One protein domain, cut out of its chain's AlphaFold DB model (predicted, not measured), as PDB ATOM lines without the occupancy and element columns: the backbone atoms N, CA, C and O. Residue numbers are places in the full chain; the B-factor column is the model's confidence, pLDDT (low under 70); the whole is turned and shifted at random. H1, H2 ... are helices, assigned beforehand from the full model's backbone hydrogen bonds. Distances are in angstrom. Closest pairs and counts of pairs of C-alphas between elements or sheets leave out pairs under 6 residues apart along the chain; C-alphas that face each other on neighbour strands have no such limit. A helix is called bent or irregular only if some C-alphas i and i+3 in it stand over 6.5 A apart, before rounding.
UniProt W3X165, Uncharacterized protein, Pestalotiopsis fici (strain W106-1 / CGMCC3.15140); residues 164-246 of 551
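AT A GLANCE: This is residues 164 to 246 of the 551 residues of an uncharacterized protein of Pestalotiopsis fici (strain W106-1 / CGMCC3.15140) (UniProt W3X165). One long helix, H1, runs along the domain, and a long loop folds the chain back at its end into H2 and H3, which return the opposite way. H1 and H3 come close near Ile 180 and Ala 227 and then spread apart as an open V whose two arms, residues 164 to 175 of H1 and 233 to 246 of H3, stick out; the later part of H1, H2 beside it and the loop make the other end. The printed part has 83 residues with three named helices, in the order H1, H2, H3, and no named strand; the class is all helix. The whole is loose, with a radius of gyration of the C-alphas of 16.8 A, and only just elongated, spanning 53 by 26 by 20 A.

IN THESE COORDINATES: H1, the longest helix, is residues 164 to 194 and measures 44.2 A from C-alpha 164 at (-21.760, 22.435, -30.335) to C-alpha 194 at (-7.350, 17.810, 11.199). H3, residues 221 to 246, measures 37.4 A and ends with C-alpha 246 at (0.840, 18.671, -32.987). H2, residues 210 to 219, measures 14.2 A. Residues 195 to 209 hold no named element, but residues 196 to 197 pair with residues 200 to 201, antiparallel.

HOW THE PARTS SIT: H1 touches no helix. H1 and H3 are close but not clearly touching; their closest C-alphas, those of Ile 180 and Ala 227, are 7.7 A apart. They run opposite ways at a steep tilt of 52 degrees. H1 and H2 are also close but not clearly touching, their closest C-alphas, those of Met 188 and Ile 214, being 7.9 A apart. These two run opposite ways at a shallow tilt of 14 degrees. H2 and H3 meet only through their link. In H1, H2 and H3 every O i to N i+4 pair is within hydrogen-bond range, and no helix is bent.

THE WHOLE: The two C-alphas farthest apart are those of Pro 207 and Ala 246, at 54.1 A, while the first and last printed C-alphas, of Val 164 and Ala 246, are 23.1 A apart. Without the stretches that stand free, the body has 57 residues and spans 34 by 20 by 17 A. The link from H1 to H2 is long, with 15 residues, and the link from H2 to H3 is tight, with 1 residue. The printed part has no cut. The mean pLDDT of the printed part is 75.1, and 24 residues are under 70, among them residues 203 to 207 and 221 to 229.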
ATOM      1  N   VAL A 164     -22.583  23.405 -31.075       55.38
ATOM      2  CA  VAL A 164     -21.760  22.435 -30.335       55.38
ATOM      3  C   VAL A 164     -20.721  23.155 -29.477       55.38
ATOM      4  O   VAL A 164     -20.602  22.833 -28.302       55.38
ATOM      5  N   ASP A 165     -20.075  24.206 -29.989       62.16
ATOM      6  CA  ASP A 165     -19.024  24.920 -29.253       62.16
ATOM      7  C   ASP A 165     -19.558  25.597 -27.991       62.16
ATOM      8  O   ASP A 165     -18.896  25.603 -26.960       62.16
ATOM      9  N   LYS A 166     -20.783  26.133 -28.024       62.06
ATOM     10  CA  LYS A 166     -21.379  26.809 -26.860       62.06
ATOM     11  C   LYS A 166     -21.883  25.825 -25.818       62.06
ATOM     12  O   LYS A 166     -21.717  26.072 -24.628       62.06
ATOM     13  N   THR A 167     -22.490  24.725 -26.256       69.19
ATOM     14  CA  THR A 167     -23.000  23.685 -25.352       69.19
ATOM     15  C   THR A 167     -21.847  22.910 -24.721       69.19
ATOM     16  O   THR A 167     -21.852  22.680 -23.513       69.19
ATOM     17  N   TYR A 168     -20.813  22.600 -25.504       76.81
ATOM     18  CA  TYR A 168     -19.564  22.019 -25.025       76.81
ATOM     19  C   TYR A 168     -18.847  22.963 -24.055       76.81
ATOM     20  O   TYR A 168     -18.525  22.556 -22.944       76.81
ATOM     21  N   LEU A 169     -18.679  24.244 -24.407       67.62
ATOM     22  CA  LEU A 169     -18.043  25.225 -23.523       67.62
ATOM     23  C   LEU A 169     -18.826  25.416 -22.217       67.62
ATOM     24  O   LEU A 169     -18.219  25.477 -21.152       67.62
ATOM     25  N   ALA A 170     -20.162  25.444 -22.270       66.25
ATOM     26  CA  ALA A 170     -21.003  25.496 -21.076       66.25
ATOM     27  C   ALA A 170     -20.876  24.221 -20.223       66.25
ATOM     28  O   ALA A 170     -20.797  24.312 -19.000       66.25
ATOM     29  N   GLY A 171     -20.801  23.043 -20.851       79.31
ATOM     30  CA  GLY A 171     -20.563  21.768 -20.173       79.31
ATOM     31  C   GLY A 171     -19.191  21.704 -19.497       79.31
ATOM     32  O   GLY A 171     -19.098  21.306 -18.338       79.31
ATOM     33  N   VAL A 172     -18.139  22.179 -20.170       78.00
ATOM     34  CA  VAL A 172     -16.777  22.278 -19.623       78.00
ATOM     35  C   VAL A 172     -16.726  23.274 -18.464       78.00
ATOM     36  O   VAL A 172     -16.210  22.945 -17.400       78.00
ATOM     37  N   GLN A 173     -17.318  24.461 -18.616       71.62
ATOM     38  CA  GLN A 173     -17.409  25.454 -17.538       71.62
ATOM     39  C   GLN A 173     -18.173  24.910 -16.324       71.62
ATOM     40  O   GLN A 173     -17.746  25.104 -15.185       71.62
ATOM     41  N   HIS A 174     -19.269  24.186 -16.556       70.06
ATOM     42  CA  HIS A 174     -20.038  23.546 -15.494       70.06
ATOM     43  C   HIS A 174     -19.241  22.430 -14.799       70.06
ATOM     44  O   HIS A 174     -19.214  22.369 -13.570       70.06
ATOM     45  N   GLY A 175     -18.535  21.592 -15.563       82.06
ATOM     46  CA  GLY A 175     -17.662  20.542 -15.038       82.06
ATOM     47  C   GLY A 175     -16.511  21.095 -14.194       82.06
ATOM     48  O   GLY A 175     -16.266  20.599 -13.095       82.06
ATOM     49  N   ILE A 176     -15.865  22.174 -14.649       82.44
ATOM     50  CA  ILE A 176     -14.832  22.891 -13.885       82.44
ATOM     51  C   ILE A 176     -15.425  23.450 -12.585       82.44
ATOM     52  O   ILE A 176     -14.841  23.263 -11.519       82.44
ATOM     53  N   GLY A 177     -16.610  24.067 -12.643       83.56
ATOM     54  CA  GLY A 177     -17.306  24.573 -11.457       83.56
ATOM     55  C   GLY A 177     -17.600  23.478 -10.424       83.56
ATOM     56  O   GLY A 177     -17.332  23.658  -9.235       83.56
ATOM     57  N   MET A 178     -18.075  22.310 -10.871       77.81
ATOM     58  CA  MET A 178     -18.295  21.159  -9.988       77.81
ATOM     59  C   MET A 178     -16.986  20.601  -9.412       77.81
ATOM     60  O   MET A 178     -16.945  20.250  -8.233       77.81
ATOM     61  N   GLY A 179     -15.912  20.557 -10.206       83.25
ATOM     62  CA  GLY A 179     -14.587  20.120  -9.757       83.25
ATOM     63  C   GLY A 179     -14.002  21.029  -8.674       83.25
ATOM     64  O   GLY A 179     -13.547  20.539  -7.639       83.25
ATOM     65  N   ILE A 180     -14.090  22.350  -8.858       81.62
ATOM     66  CA  ILE A 180     -13.649  23.345  -7.869       81.62
ATOM     67  C   ILE A 180     -14.462  23.213  -6.575       81.62
ATOM     68  O   ILE A 180     -13.884  23.175  -5.487       81.62
ATOM     69  N   ALA A 181     -15.788  23.066  -6.671       75.75
ATOM     70  CA  ALA A 181     -16.650  22.892  -5.503       75.75
ATOM     71  C   ALA A 181     -16.344  21.592  -4.736       75.75
ATOM     72  O   ALA A 181     -16.258  21.595  -3.505       75.75
ATOM     73  N   ALA A 182     -16.128  20.478  -5.444       78.81
ATOM     74  CA  ALA A 182     -15.743  19.206  -4.834       78.81
ATOM     75  C   ALA A 182     -14.369  19.294  -4.148       78.81
ATOM     76  O   ALA A 182     -14.201  18.801  -3.030       78.81
ATOM     77  N   HIS A 183     -13.408  19.975  -4.777       79.62
ATOM     78  CA  HIS A 183     -12.081  20.195  -4.211       79.62
ATOM     79  C   HIS A 183     -12.129  21.075  -2.950       79.62
ATOM     80  O   HIS A 183     -11.555  20.697  -1.927       79.62
ATOM     81  N   LYS A 184     -12.895  22.177  -2.968       83.62
ATOM     82  CA  LYS A 184     -13.164  23.034  -1.796       83.62
ATOM     83  C   LYS A 184     -13.777  22.230  -0.649       83.62
ATOM     84  O   LYS A 184     -13.290  22.292   0.474       83.62
ATOM     85  N   ASN A 185     -14.786  21.406  -0.937       83.44
ATOM     86  CA  ASN A 185     -15.420  20.548   0.067       83.44
ATOM     87  C   ASN A 185     -14.446  19.524   0.668       83.44
ATOM     88  O   ASN A 185     -14.520  19.236   1.861       83.44
ATOM     89  N   SER A 186     -13.521  18.984  -0.132       85.06
ATOM     90  CA  SER A 186     -12.479  18.075   0.356       85.06
ATOM     91  C   SER A 186     -11.487  18.787   1.278       85.06
ATOM     92  O   SER A 186     -11.180  18.271   2.350       85.06
ATOM     93  N   GLN A 187     -11.019  19.980   0.897       84.56
ATOM     94  CA  GLN A 187     -10.098  20.772   1.717       84.56
ATOM     95  C   GLN A 187     -10.748  21.257   3.016       84.56
ATOM     96  O   GLN A 187     -10.138  21.184   4.079       84.56
ATOM     97  N   MET A 188     -12.013  21.681   2.961       86.12
ATOM     98  CA  MET A 188     -12.770  22.050   4.157       86.12
ATOM     99  C   MET A 188     -12.957  20.860   5.091       86.12
ATOM    100  O   MET A 188     -12.801  21.009   6.298       86.12
ATOM    101  N   ARG A 189     -13.201  19.661   4.552       88.06
ATOM    102  CA  ARG A 189     -13.291  18.442   5.362       88.06
ATOM    103  C   ARG A 189     -11.946  18.074   5.994       88.06
ATOM    104  O   ARG A 189     -11.919  17.651   7.148       88.06
ATOM    105  N   GLU A 190     -10.829  18.250   5.287       87.19
ATOM    106  CA  GLU A 190      -9.481  18.082   5.853       87.19
ATOM    107  C   GLU A 190      -9.235  19.086   6.989       87.19
ATOM    108  O   GLU A 190      -8.813  18.692   8.078       87.19
ATOM    109  N   TYR A 191      -9.596  20.354   6.789       88.94
ATOM    110  CA  TYR A 191      -9.469  21.398   7.803       88.94
ATOM    111  C   TYR A 191     -10.358  21.142   9.021       88.94
ATOM    112  O   TYR A 191      -9.906  21.237  10.162       88.94
ATOM    113  N   GLU A 192     -11.609  20.746   8.808       86.69
ATOM    114  CA  GLU A 192     -12.519  20.376   9.882       86.69
ATOM    115  C   GLU A 192     -11.978  19.174  10.666       86.69
ATOM    116  O   GLU A 192     -11.982  19.188  11.893       86.69
ATOM    117  N   THR A 193     -11.479  18.143   9.995       87.81
ATOM    118  CA  THR A 193     -11.047  16.916  10.680       87.81
ATOM    119  C   THR A 193      -9.686  17.045  11.356       87.81
ATOM    120  O   THR A 193      -9.482  16.468  12.423       87.81
ATOM    121  N   THR A 194      -8.758  17.803  10.772       91.12
ATOM    122  CA  THR A 194      -7.350  17.810  11.199       91.12
ATOM    123  C   THR A 194      -6.853  19.159  11.714       91.12
ATOM    124  O   THR A 194      -5.784  19.215  12.322       91.12
ATOM    125  N   GLY A 195      -7.587  20.248  11.468       90.31
ATOM    126  CA  GLY A 195      -7.098  21.615  11.677       90.31
ATOM    127  C   GLY A 195      -5.968  22.015  10.718       90.31
ATOM    128  O   GLY A 195      -5.273  23.000  10.972       90.31
ATOM    129  N   LYS A 196      -5.746  21.246   9.645       87.19
ATOM    130  CA  LYS A 196      -4.712  21.468   8.629       87.19
ATOM    131  C   LYS A 196      -5.350  21.658   7.259       87.19
ATOM    132  O   LYS A 196      -6.413  21.112   6.987       87.19
ATOM    133  N   LEU A 197      -4.678  22.408   6.399       84.19
ATOM    134  CA  LEU A 197      -5.027  22.537   4.988       84.19
ATOM    135  C   LEU A 197      -3.820  22.047   4.189       84.19
ATOM    136  O   LEU A 197      -2.700  22.470   4.484       84.19
ATOM    137  N   TRP A 198      -4.018  21.132   3.239       85.50
ATOM    138  CA  TRP A 198      -2.912  20.507   2.497       85.50
ATOM    139  C   TRP A 198      -1.854  19.881   3.409       85.50
ATOM    140  O   TRP A 198      -0.653  20.007   3.178       85.50
ATOM    141  N   SER A 199      -2.287  19.254   4.504       79.94
ATOM    142  CA  SER A 199      -1.408  18.682   5.531       79.94
ATOM    143  C   SER A 199      -0.476  19.679   6.244       79.94
ATOM    144  O   SER A 199       0.319  19.264   7.097       79.94
ATOM    145  N   LEU A 200      -0.615  20.985   5.993       67.50
ATOM    146  CA  LEU A 200       0.119  22.043   6.677       67.50
ATOM    147  C   LEU A 200      -0.732  22.641   7.811       67.50
ATOM    148  O   LEU A 200      -1.905  22.968   7.611       67.50
ATOM    149  N   PRO A 201      -0.174  22.788   9.027       74.12
ATOM    150  CA  PRO A 201      -0.868  23.470  10.109       74.12
ATOM    151  C   PRO A 201      -0.971  24.964   9.789       74.12
ATOM    152  O   PRO A 201       0.046  25.649   9.693       74.12
ATOM    153  N   ILE A 202      -2.192  25.483   9.659       78.81
ATOM    154  CA  ILE A 202      -2.400  26.922   9.479       78.81
ATOM    155  C   ILE A 202      -2.452  27.588  10.855       78.81
ATOM    156  O   ILE A 202      -3.340  27.311  11.661       78.81
ATOM    157  N   LYS A 203      -1.503  28.490  11.121       65.56
ATOM    158  CA  LYS A 203      -1.594  29.448  12.229       65.56
ATOM    159  C   LYS A 203      -2.180  30.747  11.688       65.56
ATOM    160  O   LYS A 203      -1.524  31.428  10.908       65.56
ATOM    161  N   PHE A 204      -3.394  31.085  12.103       68.31
ATOM    162  CA  PHE A 204      -3.961  32.404  11.840       68.31
ATOM    163  C   PHE A 204      -3.440  33.403  12.881       68.31
ATOM    164  O   PHE A 204      -3.336  33.079  14.064       68.31
ATOM    165  N   GLU A 205      -3.102  34.616  12.440       58.38
ATOM    166  CA  GLU A 205      -2.577  35.689  13.304       58.38
ATOM    167  C   GLU A 205      -3.644  36.285  14.238       58.38
ATOM    168  O   GLU A 205      -3.320  36.998  15.190       58.38
ATOM    169  N   HIS A 206      -4.923  35.971  14.008       64.56
ATOM    170  CA  HIS A 206      -6.027  36.416  14.845       64.56
ATOM    171  C   HIS A 206      -6.523  35.302  15.778       64.56
ATOM    172  O   HIS A 206      -6.759  34.183  15.320       64.56
ATOM    173  N   PRO A 207      -6.726  35.587  17.080       66.25
ATOM    174  CA  PRO A 207      -7.348  34.650  18.008       66.25
ATOM    175  C   PRO A 207      -8.856  34.571  17.717       66.25
ATOM    176  O   PRO A 207      -9.659  35.249  18.353       66.25
ATOM    177  N   GLY A 208      -9.228  33.783  16.711       79.62
ATOM    178  CA  GLY A 208     -10.608  33.433  16.386       79.62
ATOM    179  C   GLY A 208     -10.950  32.022  16.853       79.62
ATOM    180  O   GLY A 208     -10.072  31.173  17.040       79.62
ATOM    181  N   THR A 209     -12.238  31.757  17.053       88.44
ATOM    182  CA  THR A 209     -12.721  30.382  17.230       88.44
ATOM    183  C   THR A 209     -12.563  29.606  15.918       88.44
ATOM    184  O   THR A 209     -12.431  30.188  14.840       88.44
ATOM    185  N   ARG A 210     -12.578  28.270  15.977       80.19
ATOM    186  CA  ARG A 210     -12.523  27.417  14.776       80.19
ATOM    187  C   ARG A 210     -13.644  27.765  13.791       80.19
ATOM    188  O   ARG A 210     -13.437  27.743  12.581       80.19
ATOM    189  N   GLU A 211     -14.803  28.141  14.313       82.12
ATOM    190  CA  GLU A 211     -15.967  28.593  13.561       82.12
ATOM    191  C   GLU A 211     -15.719  29.925  12.836       82.12
ATOM    192  O   GLU A 211     -16.210  30.103  11.721       82.12
ATOM    193  N   ASP A 212     -14.922  30.831  13.412       79.50
ATOM    194  CA  ASP A 212     -14.535  32.086  12.756       79.50
ATOM    195  C   ASP A 212     -13.585  31.830  11.581       79.50
ATOM    196  O   ASP A 212     -13.731  32.451  10.530       79.50
ATOM    197  N   HIS A 213     -12.669  30.863  11.706       83.31
ATOM    198  CA  HIS A 213     -11.792  30.463  10.600       83.31
ATOM    199  C   HIS A 213     -12.567  29.791   9.463       83.31
ATOM    200  O   HIS A 213     -12.353  30.126   8.301       83.31
ATOM    201  N   ILE A 214     -13.510  28.897   9.783       81.31
ATOM    202  CA  ILE A 214     -14.394  28.271   8.783       81.31
ATOM    203  C   ILE A 214     -15.204  29.339   8.043       81.31
ATOM    204  O   ILE A 214     -15.335  29.282   6.822       81.31
ATOM    205  N   ARG A 215     -15.728  30.333   8.768       80.62
ATOM    206  CA  ARG A 215     -16.466  31.447   8.166       80.62
ATOM    207  C   ARG A 215     -15.561  32.279   7.254       80.62
ATOM    208  O   ARG A 215     -15.930  32.532   6.118       80.62
ATOM    209  N   HIS A 216     -14.343  32.595   7.689       77.31
ATOM    210  CA  HIS A 216     -13.395  33.372   6.888       77.31
ATOM    211  C   HIS A 216     -12.940  32.648   5.609       77.31
ATOM    212  O   HIS A 216     -12.831  33.280   4.561       77.31
ATOM    213  N   ILE A 217     -12.719  31.329   5.665       77.88
ATOM    214  CA  ILE A 217     -12.380  30.516   4.483       77.88
ATOM    215  C   ILE A 217     -13.559  30.462   3.500       77.88
ATOM    216  O   ILE A 217     -13.353  30.520   2.289       77.88
ATOM    217  N   ASN A 218     -14.790  30.382   4.006       77.62
ATOM    218  CA  ASN A 218     -15.988  30.382   3.167       77.62
ATOM    219  C   ASN A 218     -16.300  31.754   2.553       77.62
ATOM    220  O   ASN A 218     -16.788  31.790   1.427       77.62
ATOM    221  N   ASP A 219     -15.995  32.843   3.264       77.69
ATOM    222  CA  ASP A 219     -16.272  34.224   2.844       77.69
ATOM    223  C   ASP A 219     -15.176  34.814   1.931       77.69
ATOM    224  O   ASP A 219     -15.367  35.868   1.326       77.69
ATOM    225  N   SER A 220     -14.005  34.177   1.834       70.50
ATOM    226  CA  SER A 220     -12.880  34.707   1.056       70.50
ATOM    227  C   SER A 220     -12.977  34.333  -0.429       70.50
ATOM    228  O   SER A 220     -12.344  33.378  -0.882       70.50
ATOM    229  N   ASP A 221     -13.675  35.164  -1.209       50.94
ATOM    230  CA  ASP A 221     -13.723  35.140  -2.688       50.94
ATOM    231  C   ASP A 221     -12.324  35.092  -3.349       50.94
ATOM    232  O   ASP A 221     -12.154  34.627  -4.478       50.94
ATOM    233  N   ALA A 222     -11.281  35.529  -2.634       47.28
ATOM    234  CA  ALA A 222      -9.893  35.511  -3.093       47.28
ATOM    235  C   ALA A 222      -9.362  34.097  -3.391       47.28
ATOM    236  O   ALA A 222      -8.560  33.933  -4.310       47.28
ATOM    237  N   MET A 223      -9.820  33.072  -2.661       59.59
ATOM    238  CA  MET A 223      -9.427  31.681  -2.921       59.59
ATOM    239  C   MET A 223     -10.121  31.115  -4.163       59.59
ATOM    240  O   MET A 223      -9.506  30.357  -4.911       59.59
ATOM    241  N   GLU A 224     -11.367  31.517  -4.429       61.69
ATOM    242  CA  GLU A 224     -12.071  31.168  -5.669       61.69
ATOM    243  C   GLU A 224     -11.434  31.847  -6.886       61.69
ATOM    244  O   GLU A 224     -11.253  31.205  -7.924       61.69
ATOM    245  N   LEU A 225     -11.006  33.105  -6.751       51.56
ATOM    246  CA  LEU A 225     -10.292  33.820  -7.807       51.56
ATOM    247  C   LEU A 225      -8.906  33.209  -8.080       51.56
ATOM    248  O   LEU A 225      -8.572  32.967  -9.234       51.56
ATOM    249  N   LEU A 226      -8.119  32.881  -7.048       56.38
ATOM    250  CA  LEU A 226      -6.807  32.247  -7.245       56.38
ATOM    251  C   LEU A 226      -6.916  30.831  -7.827       56.38
ATOM    252  O   LEU A 226      -6.174  30.493  -8.748       56.38
ATOM    253  N   ALA A 227      -7.845  30.008  -7.329       66.75
ATOM    254  CA  ALA A 227      -8.032  28.646  -7.825       66.75
ATOM    255  C   ALA A 227      -8.555  28.627  -9.272       66.75
ATOM    256  O   ALA A 227      -8.112  27.809 -10.078       66.75
ATOM    257  N   SER A 228      -9.459  29.548  -9.626       60.03
ATOM    258  CA  SER A 228      -9.942  29.690 -11.006       60.03
ATOM    259  C   SER A 228      -8.868  30.238 -11.951       60.03
ATOM    260  O   SER A 228      -8.753  29.747 -13.075       60.03
ATOM    261  N   MET A 229      -8.031  31.180 -11.497       59.28
ATOM    262  CA  MET A 229      -6.885  31.675 -12.266       59.28
ATOM    263  C   MET A 229      -5.847  30.575 -12.522       59.28
ATOM    264  O   MET A 229      -5.384  30.434 -13.653       59.28
ATOM    265  N   GLU A 230      -5.512  29.757 -11.522       71.81
ATOM    266  CA  GLU A 230      -4.524  28.681 -11.688       71.81
ATOM    267  C   GLU A 230      -5.053  27.531 -12.561       71.81
ATOM    268  O   GLU A 230      -4.322  27.003 -13.402       71.81
ATOM    269  N   ALA A 231      -6.340  27.187 -12.442       67.06
ATOM    270  CA  ALA A 231      -6.987  26.216 -13.324       67.06
ATOM    271  C   ALA A 231      -7.046  26.716 -14.781       67.06
ATOM    272  O   ALA A 231      -6.736  25.964 -15.708       67.06
ATOM    273  N   GLY A 232      -7.373  27.998 -14.989       77.44
ATOM    274  CA  GLY A 232      -7.340  28.636 -16.307       77.44
ATOM    275  C   GLY A 232      -5.935  28.652 -16.915       77.44
ATOM    276  O   GLY A 232      -5.756  28.268 -18.070       77.44
ATOM    277  N   ASN A 233      -4.921  29.005 -16.123       64.94
ATOM    278  CA  ASN A 233      -3.521  28.990 -16.555       64.94
ATOM    279  C   ASN A 233      -3.027  27.574 -16.885       64.94
ATOM    280  O   ASN A 233      -2.308  27.389 -17.866       64.94
ATOM    281  N   SER A 234      -3.435  26.570 -16.107       64.75
ATOM    282  CA  SER A 234      -3.099  25.164 -16.361       64.75
ATOM    283  C   SER A 234      -3.716  24.657 -17.666       64.75
ATOM    284  O   SER A 234      -3.042  23.976 -18.437       64.75
ATOM    285  N   PHE A 235      -4.959  25.048 -17.968       73.25
ATOM    286  CA  PHE A 235      -5.608  24.726 -19.240       73.25
ATOM    287  C   PHE A 235      -4.916  25.399 -20.435       73.25
ATOM    288  O   PHE A 235      -4.675  24.751 -21.450       73.25
ATOM    289  N   ILE A 236      -4.539  26.678 -20.307       74.00
ATOM    290  CA  ILE A 236      -3.795  27.402 -21.352       74.00
ATOM    291  C   ILE A 236      -2.445  26.725 -21.622       74.00
ATOM    292  O   ILE A 236      -2.086  26.538 -22.782       74.00
ATOM    293  N   ARG A 237      -1.723  26.309 -20.572       77.50
ATOM    294  CA  ARG A 237      -0.452  25.577 -20.705       77.50
ATOM    295  C   ARG A 237      -0.636  24.221 -21.384       77.50
ATOM    296  O   ARG A 237       0.127  23.904 -22.288       77.50
ATOM    297  N   LEU A 238      -1.651  23.452 -20.989       75.25
ATOM    298  CA  LEU A 238      -1.941  22.151 -21.594       75.25
ATOM    299  C   LEU A 238      -2.307  22.289 -23.077       75.25
ATOM    300  O   LEU A 238      -1.813  21.532 -23.905       75.25
ATOM    301  N   ARG A 239      -3.130  23.281 -23.427       78.88
ATOM    302  CA  ARG A 239      -3.484  23.555 -24.821       78.88
ATOM    303  C   ARG A 239      -2.266  23.975 -25.645       78.88
ATOM    304  O   ARG A 239      -2.085  23.457 -26.738       78.88
ATOM    305  N   ALA A 240      -1.434  24.875 -25.120       75.00
ATOM    306  CA  ALA A 240      -0.207  25.296 -25.793       75.00
ATOM    307  C   ALA A 240       0.764  24.122 -26.001       75.00
ATOM    308  O   ALA A 240       1.409  24.046 -27.041       75.00
ATOM    309  N   GLN A 241       0.825  23.187 -25.048       82.56
ATOM    310  CA  GLN A 241       1.611  21.962 -25.177       82.56
ATOM    311  C   GLN A 241       1.069  21.054 -26.287       82.56
ATOM    312  O   GLN A 241       1.834  20.626 -27.138       82.56
ATOM    313  N   ILE A 242      -0.248  20.829 -26.341       79.12
ATOM    314  CA  ILE A 242      -0.884  20.026 -27.401       79.12
ATOM    315  C   ILE A 242      -0.663  20.654 -28.783       79.12
ATOM    316  O   ILE A 242      -0.384  19.945 -29.744       79.12
ATOM    317  N   GLU A 243      -0.777  21.979 -28.898       81.56
ATOM    318  CA  GLU A 243      -0.535  22.691 -30.158       81.56
ATOM    319  C   GLU A 243       0.944  22.622 -30.577       81.56
ATOM    320  O   GLU A 243       1.231  22.458 -31.762       81.56
ATOM    321  N   ALA A 244       1.880  22.680 -29.623       80.69
ATOM    322  CA  ALA A 244       3.307  22.493 -29.886       80.69
ATOM    323  C   ALA A 244       3.636  21.051 -30.310       80.69
ATOM    324  O   ALA A 244       4.385  20.847 -31.262       80.69
ATOM    325  N   ASP A 245       3.043  20.057 -29.650       80.25
ATOM    326  CA  ASP A 245       3.246  18.644 -29.974       80.25
ATOM    327  C   ASP A 245       2.637  18.299 -31.343       80.25
ATOM    328  O   ASP A 245       3.271  17.617 -32.142       80.25
ATOM    329  N   ALA A 246       1.462  18.845 -31.674       73.38
ATOM    330  CA  ALA A 246       0.840  18.671 -32.987       73.38
ATOM    331  C   ALA A 246       1.647  19.327 -34.123       73.38
ATOM    332  O   ALA A 246       1.741  18.758 -35.209       73.38
TER     333      ALA A 246